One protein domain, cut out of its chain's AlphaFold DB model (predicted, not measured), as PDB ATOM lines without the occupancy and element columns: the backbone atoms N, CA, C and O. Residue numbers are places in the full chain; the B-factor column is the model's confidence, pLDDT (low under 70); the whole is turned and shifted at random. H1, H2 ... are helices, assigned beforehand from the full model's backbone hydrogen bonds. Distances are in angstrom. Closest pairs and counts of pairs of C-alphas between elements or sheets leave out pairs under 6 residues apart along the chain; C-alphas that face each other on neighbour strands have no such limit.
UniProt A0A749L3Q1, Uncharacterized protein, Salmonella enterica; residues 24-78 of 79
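Overview. This is residues 24 to 78 of the 79 residues of an uncharacterized protein of Salmonella enterica (UniProt A0A749L3Q1). A helical hairpin, H2 and H3 side by side, makes most of the body, and before H2 come the short helix H1 and, ahead of it, a long tail that sticks out, residues 24 to 36. That tail gives much of the length of this flat, extended model. The printed part has 55 residues with three named helices in the order H1, H2, H3 and no named strand; its class is all helix. The radius of gyration of the C-alphas is 16.2 A, and the C-alphas span 49 by 25 by 12 A.

Along the chain. Start at C-alpha 24, at (302.310, 189.407, 249.483), where the stretch with no named element begins; it runs to residue 36. Find C-alpha 37 at (320.572, 189.912, 256.976); here H1 begins, residues 37 to 40. Next comes H2, residues 44 to 55, 16.6 A from first to last C-alpha. H3, residues 61 to 76, is 23.6 A long and ends at C-alpha 76, at (324.510, 178.772, 253.381).

Arrangement. Look first at H2 and H3, a helical hairpin: they touch, and their closest C-alphas, those of Val 47 and Met 74, are 6.8 A apart. They run opposite ways at a shallow tilt of 4 degrees. H1 is apart from H2 and from H3. In H2 every O i to N i+4 pair is within hydrogen-bond range, in H3 11 of 12 are, and H1 is too short for such a pair, with its 1 O i to N i+3 pair within range.

Size, cuts and confidence. Compare Gly 26 and Ala 58, whose C-alphas are the two farthest apart, at 49.9 A. Residues 24 to 36 stand free; without them the body has 42 residues and spans 34 by 16 by 10 A. The printed part has no cut, and the links H1 to H2 and H2 to H3 are tight. The mean pLDDT of the printed part is 93.0, and no printed residue is under 70.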
ATOM      1  N   ILE A  24     301.348 189.719 250.542       91.62
ATOM      2  CA  ILE A  24     302.310 189.407 249.483       91.62
ATOM      3  C   ILE A  24     301.827 188.135 248.795       91.62
ATOM      4  O   ILE A  24     301.777 187.073 249.414       91.62
ATOM      5  N   LEU A  25     301.446 188.243 247.517       92.19
ATOM      6  CA  LEU A  25     300.968 187.120 246.693       92.19
ATOM      7  C   LEU A  25     299.815 186.316 247.343       92.19
ATOM      8  O   LEU A  25     299.750 185.095 247.221       92.19
ATOM      9  N   GLY A  26     298.915 186.995 248.065       92.00
ATOM     10  CA  GLY A  26     297.795 186.374 248.790       92.00
ATOM     11  C   GLY A  26     298.171 185.733 250.133       92.00
ATOM     12  O   GLY A  26     297.317 185.151 250.801       92.00
ATOM     13  N   GLY A  27     299.437 185.824 250.548       92.56
ATOM     14  CA  GLY A  27     299.893 185.495 251.894       92.56
ATOM     15  C   GLY A  27     299.915 186.725 252.801       92.56
ATOM     16  O   GLY A  27     300.220 187.830 252.361       92.56
ATOM     17  N   ARG A  28     299.642 186.534 254.095       92.62
ATOM     18  CA  ARG A  28     299.791 187.593 255.104       92.62
ATOM     19  C   ARG A  28     301.268 187.814 255.423       92.62
ATOM     20  O   ARG A  28     301.954 186.854 255.787       92.62
ATOM     21  N   LEU A  29     301.725 189.064 255.391       91.94
ATOM     22  CA  LEU A  29     303.063 189.427 255.854       91.94
ATOM     23  C   LEU A  29     303.233 189.065 257.340       91.94
ATOM     24  O   LEU A  29     302.511 189.568 258.200       91.94
ATOM     25  N   SER A  30     304.157 188.149 257.648       91.81
ATOM     26  CA  SER A  30     304.374 187.663 259.021       91.81
ATOM     27  C   SER A  30     305.558 188.299 259.741       91.81
ATOM     28  O   SER A  30     305.601 188.269 260.967       91.81
ATOM     29  N   SER A  31     306.535 188.800 258.993       91.62
ATOM     30  CA  SER A  31     307.804 189.308 259.513       91.62
ATOM     31  C   SER A  31     308.448 190.219 258.478       91.62
ATOM     32  O   SER A  31     308.339 189.952 257.282       91.62
ATOM     33  N   VAL A  32     309.128 191.255 258.955       89.69
ATOM     34  CA  VAL A  32     309.945 192.173 258.157       89.69
ATOM     35  C   VAL A  32     311.256 192.362 258.898       89.69
ATOM     36  O   VAL A  32     311.241 192.530 260.119       89.69
ATOM     37  N   LEU A  33     312.362 192.323 258.165       90.06
ATOM     38  CA  LEU A  33     313.665 192.748 258.649       90.06
ATOM     39  C   LEU A  33     314.011 194.069 257.962       90.06
ATOM     40  O   LEU A  33     313.927 194.164 256.742       90.06
ATOM     41  N   TRP A  34     314.361 195.076 258.757       86.25
ATOM     42  CA  TRP A  34     314.813 196.378 258.274       86.25
ATOM     43  C   TRP A  34     316.339 196.411 258.328       86.25
ATOM     44  O   TRP A  34     316.917 196.904 259.294       86.25
ATOM     45  N   GLY A  35     316.959 195.784 257.334       84.81
ATOM     46  CA  GLY A  35     318.404 195.610 257.220       84.81
ATOM     47  C   GLY A  35     318.739 194.440 256.302       84.81
ATOM     48  O   GLY A  35     317.878 193.589 256.048       84.81
ATOM     49  N   ASP A  36     319.975 194.400 255.816       86.69
ATOM     50  CA  ASP A  36     320.475 193.241 255.091       86.69
ATOM     51  C   ASP A  36     320.903 192.168 256.098       86.69
ATOM     52  O   ASP A  36     321.828 192.353 256.882       86.69
ATOM     53  N   TYR A  37     320.207 191.031 256.103       87.56
ATOM     54  CA  TYR A  37     320.572 189.912 256.976       87.56
ATOM     55  C   TYR A  37     321.902 189.263 256.576       87.56
ATOM     56  O   TYR A  37     322.463 188.510 257.372       87.56
ATOM     57  N   GLN A  38     322.389 189.525 255.359       90.00
ATOM     58  CA  GLN A  38     323.686 189.047 254.900       90.00
ATOM     59  C   GLN A  38     324.845 189.754 255.608       90.00
ATOM     60  O   GLN A  38     325.917 189.169 255.714       90.00
ATOM     61  N   ASP A  39     324.635 190.940 256.190       89.62
ATOM     62  CA  ASP A  39     325.661 191.618 256.997       89.62
ATOM     63  C   ASP A  39     326.068 190.802 258.241       89.62
ATOM     64  O   ASP A  39     327.186 190.935 258.739       89.62
ATOM     65  N   ASP A  40     325.177 189.932 258.727       90.94
ATOM     66  CA  ASP A  40     325.417 189.037 259.864       90.94
ATOM     67  C   ASP A  40     325.947 187.651 259.439       90.94
ATOM     68  O   ASP A  40     326.070 186.746 260.273       90.94
ATOM     69  N   PHE A  41     326.230 187.439 258.147       95.12
ATOM     70  CA  PHE A  41     326.786 186.176 257.663       95.12
ATOM     71  C   PHE A  41     328.215 185.966 258.163       95.12
ATOM     72  O   PHE A  41     328.952 186.893 258.502       95.12
ATOM     73  N   PHE A  42     328.619 184.700 258.197       95.38
ATOM     74  CA  PHE A  42     330.002 184.349 258.442       95.38
ATOM     75  C   PHE A  42     330.878 184.839 257.290       95.38
ATOM     76  O   PHE A  42     330.517 184.779 256.117       95.38
ATOM     77  N   THR A  43     332.080 185.271 257.636       94.62
ATOM     78  CA  THR A  43     333.191 185.364 256.686       94.62
ATOM     79  C   THR A  43     333.792 183.976 256.464       94.62
ATOM     80  O   THR A  43     333.787 183.153 257.385       94.62
ATOM     81  N   GLU A  44     334.402 183.735 255.298       93.38
ATOM     82  CA  GLU A  44     335.118 182.475 255.014       93.38
ATOM     83  C   GLU A  44     336.088 182.087 256.147       93.38
ATOM     84  O   GLU A  44     336.082 180.955 256.628       93.38
ATOM     85  N   GLY A  45     336.850 183.054 256.670       94.56
ATOM     86  CA  GLY A  45     337.803 182.813 257.757       94.56
ATOM     87  C   GLY A  45     337.159 182.404 259.089       94.56
ATOM     88  O   GLY A  45     337.760 181.650 259.854       94.56
ATOM     89  N   GLN A  46     335.939 182.867 259.385       95.38
ATOM     90  CA  GLN A  46     335.195 182.408 260.565       95.38
ATOM     91  C   GLN A  46     334.691 180.976 260.381       95.38
ATOM     92  O   GLN A  46     334.742 180.196 261.332       95.38
ATOM     93  N   VAL A  47     334.251 180.609 259.174       94.94
ATOM     94  CA  VAL A  47     333.854 179.227 258.866       94.94
ATOM     95  C   VAL A  47     335.040 178.284 258.993       94.94
ATOM     96  O   VAL A  47     334.930 177.251 259.652       94.94
ATOM     97  N   ASP A  48     336.188 178.658 258.432       94.50
ATOM     98  CA  ASP A  48     337.410 177.857 258.511       94.50
ATOM     99  C   ASP A  48     337.884 177.675 259.955       94.50
ATOM    100  O   ASP A  48     338.292 176.578 260.342       94.50
ATOM    101  N   MET A  49     337.763 178.714 260.788       95.25
ATOM    102  CA  MET A  49     338.055 178.610 262.218       95.25
ATOM    103  C   MET A  49     337.155 177.580 262.912       95.25
ATOM    104  O   MET A  49     337.647 176.788 263.715       95.25
ATOM    105  N   VAL A  50     335.854 177.569 262.610       94.38
ATOM    106  CA  VAL A  50     334.917 176.600 263.198       94.38
ATOM    107  C   VAL A  50     335.176 175.185 262.677       94.38
ATOM    108  O   VAL A  50     335.186 174.252 263.474       94.38
ATOM    109  N   ARG A  51     335.449 175.014 261.376       93.50
ATOM    110  CA  ARG A  51     335.830 173.713 260.794       93.50
ATOM    111  C   ARG A  51     337.065 173.138 261.478       93.50
ATOM    112  O   ARG A  51     337.015 172.019 261.975       93.50
ATOM    113  N   SER A  52     338.121 173.942 261.597       93.81
ATOM    114  CA  SER A  52     339.349 173.530 262.279       93.81
ATOM    115  C   SER A  52     339.103 173.155 263.741       93.81
ATOM    116  O   SER A  52     339.741 172.236 264.240       93.81
ATOM    117  N   ALA A  53     338.188 173.840 264.435       93.31
ATOM    118  CA  ALA A  53     337.849 173.499 265.814       93.31
ATOM    119  C   ALA A  53     337.151 172.133 265.932       93.31
ATOM    120  O   ALA A  53     337.306 171.466 266.954       93.31
ATOM    121  N   PHE A  54     336.398 171.716 264.911       93.88
ATOM    122  CA  PHE A  54     335.787 170.391 264.880       93.88
ATOM    123  C   PHE A  54     336.768 169.281 264.487       93.88
ATOM    124  O   PHE A  54     336.663 168.192 265.044       93.88
ATOM    125  N   ASP A  55     337.733 169.540 263.601       89.75
ATOM    126  CA  ASP A  55     338.737 168.537 263.199       89.75
ATOM    127  C   ASP A  55     339.556 168.009 264.392       89.75
ATOM    128  O   ASP A  55     339.950 166.843 264.429       89.75
ATOM    129  N   ASP A  56     339.785 168.865 265.391       89.38
ATOM    130  CA  ASP A  56     340.511 168.523 266.617       89.38
ATOM    131  C   ASP A  56     339.603 167.941 267.723       89.38
ATOM    132  O   ASP A  56     340.087 167.552 268.796       89.38
ATOM    133  N   ALA A  57     338.285 167.882 267.505       91.06
ATOM    134  CA  ALA A  57     337.330 167.403 268.494       91.06
ATOM    135  C   ALA A  57     337.204 165.871 268.456       91.06
ATOM    136  O   ALA A  57     336.982 165.258 267.416       91.06
ATOM    137  N   ALA A  58     337.298 165.227 269.622       91.81
ATOM    138  CA  ALA A  58     337.038 163.793 269.760       91.81
ATOM    139  C   ALA A  58     335.524 163.531 269.840       91.81
ATOM    140  O   ALA A  58     334.992 163.292 270.926       91.81
ATOM    141  N   LEU A  59     334.848 163.639 268.697       93.81
ATOM    142  CA  LEU A  59     333.404 163.471 268.575       93.81
ATOM    143  C   LEU A  59     332.995 161.994 268.547       93.81
ATOM    144  O   LEU A  59     333.745 161.106 268.143       93.81
ATOM    145  N   THR A  60     331.778 161.733 269.004       96.31
ATOM    146  CA  THR A  60     331.070 160.470 268.779       96.31
ATOM    147  C   THR A  60     330.408 160.456 267.397       96.31
ATOM    148  O   THR A  60     330.168 161.506 266.812       96.31
ATOM    149  N   GLU A  61     330.023 159.274 266.902       93.94
ATOM    150  CA  GLU A  61     329.322 159.136 265.610       93.94
ATOM    151  C   GLU A  61     328.031 159.984 265.528       93.94
ATOM    152  O   GLU A  61     327.666 160.470 264.461       93.94
ATOM    153  N   GLU A  62     327.326 160.184 266.649       96.25
ATOM    154  CA  GLU A  62     326.131 161.039 266.697       96.25
ATOM    155  C   GLU A  62     326.488 162.527 266.568       96.25
ATOM    156  O   GLU A  62     325.788 163.284 265.897       96.25
ATOM    157  N   GLU A  63     327.596 162.948 267.177       96.06
ATOM    158  CA  GLU A  63     328.070 164.331 267.130       96.06
ATOM    159  C   GLU A  63     328.663 164.696 265.763       96.06
ATOM    160  O   GLU A  63     328.494 165.835 265.331       96.06
ATOM    161  N   GLU A  64     329.274 163.747 265.048       94.88
ATOM    162  CA  GLU A  64     329.748 163.943 263.668       94.88
ATOM    163  C   GLU A  64     328.593 164.308 262.716       94.88
ATOM    164  O   GLU A  64     328.707 165.243 261.925       94.88
ATOM    165  N   LEU A  65     327.429 163.657 262.846       95.44
ATOM    166  CA  LEU A  65     326.238 164.001 262.052       95.44
ATOM    167  C   LEU A  65     325.734 165.421 262.349       95.44
ATOM    168  O   LEU A  65     325.297 166.139 261.446       95.44
ATOM    169  N   VAL A  66     325.797 165.838 263.615       96.25
ATOM    170  CA  VAL A  66     325.419 167.198 264.028       96.25
ATOM    171  C   VAL A  66     326.431 168.222 263.510       96.25
ATOM    172  O   VAL A  66     326.029 169.285 263.039       96.25
ATOM    173  N   GLN A  67     327.728 167.908 263.552       95.75
ATOM    174  CA  GLN A  67     328.778 168.738 262.963       95.75
ATOM    175  C   GLN A  67     328.515 168.968 261.473       95.75
ATOM    176  O   GLN A  67     328.540 170.116 261.032       95.75
ATOM    177  N   GLU A  68     328.240 167.915 260.702       93.94
ATOM    178  CA  GLU A  68     327.937 168.045 259.272       93.94
ATOM    179  C   GLU A  68     326.747 168.986 259.031       93.94
ATOM    180  O   GLU A  68     326.814 169.857 258.160       93.94
ATOM    181  N   GLU A  69     325.682 168.877 259.835       96.31
ATOM    182  CA  GLU A  69     324.520 169.770 259.739       96.31
ATOM    183  C   GLU A  69     324.884 171.228 260.068       96.31
ATOM    184  O   GLU A  69     324.403 172.156 259.409       96.31
ATOM    185  N   ILE A  70     325.740 171.452 261.070       95.94
ATOM    186  CA  ILE A  70     326.237 172.786 261.432       95.94
ATOM    187  C   ILE A  70     327.043 173.378 260.273       95.94
ATOM    188  O   ILE A  70     326.757 174.503 259.863       95.94
ATOM    189  N   ILE A  71     327.998 172.629 259.715       94.50
ATOM    190  CA  ILE A  71     328.842 173.105 258.612       94.50
ATOM    191  C   ILE A  71     327.994 173.444 257.383       94.50
ATOM    192  O   ILE A  71     328.151 174.528 256.824       94.50
ATOM    193  N   GLN A  72     327.028 172.596 257.017       94.69
ATOM    194  CA  GLN A  72     326.113 172.880 255.904       94.69
ATOM    195  C   GLN A  72     325.304 174.166 256.124       94.69
ATOM    196  O   GLN A  72     325.127 174.957 255.198       94.69
ATOM    197  N   LYS A  73     324.809 174.410 257.346       95.62
ATOM    198  CA  LYS A  73     324.104 175.665 257.657       95.62
ATOM    199  C   LYS A  73     325.031 176.871 257.556       95.62
ATOM    200  O   LYS A  73     324.609 177.899 257.035       95.62
ATOM    201  N   MET A  74     326.265 176.750 258.045       94.75
ATOM    202  CA  MET A  74     327.249 177.828 257.970       94.75
ATOM    203  C   MET A  74     327.575 178.185 256.521       94.75
ATOM    204  O   MET A  74     327.560 179.364 256.189       94.75
ATOM    205  N   GLU A  75     327.768 177.198 255.644       91.38
ATOM    206  CA  GLU A  75     328.031 177.422 254.212       91.38
ATOM    207  C   GLU A  75     326.915 178.214 253.515       91.38
ATOM    208  O   GLU A  75     327.194 179.057 252.670       91.38
ATOM    209  N   ILE A  76     325.652 177.993 253.895       93.25
ATOM    210  CA  ILE A  76     324.510 178.772 253.381       93.25
ATOM    211  C   ILE A  76     324.529 180.218 253.909       93.25
ATOM    212  O   ILE A  76     324.012 181.121 253.255       93.25
ATOM    213  N   MET A  77     325.101 180.434 255.094       94.50
ATOM    214  CA  MET A  77     325.183 181.718 255.795       94.50
ATOM    215  C   MET A  77     326.584 182.340 255.701       94.50
ATOM    216  O   MET A  77     327.045 182.942 256.668       94.50
ATOM    217  N   THR A  78     327.284 182.155 254.581       94.44
ATOM    218  CA  THR A  78     328.626 182.712 254.341       94.44
ATOM    219  C   THR A  78     328.622 183.569 253.081       94.44
ATOM    220  O   THR A  78     327.987 183.191 252.093       94.44
TER     221      THR A  78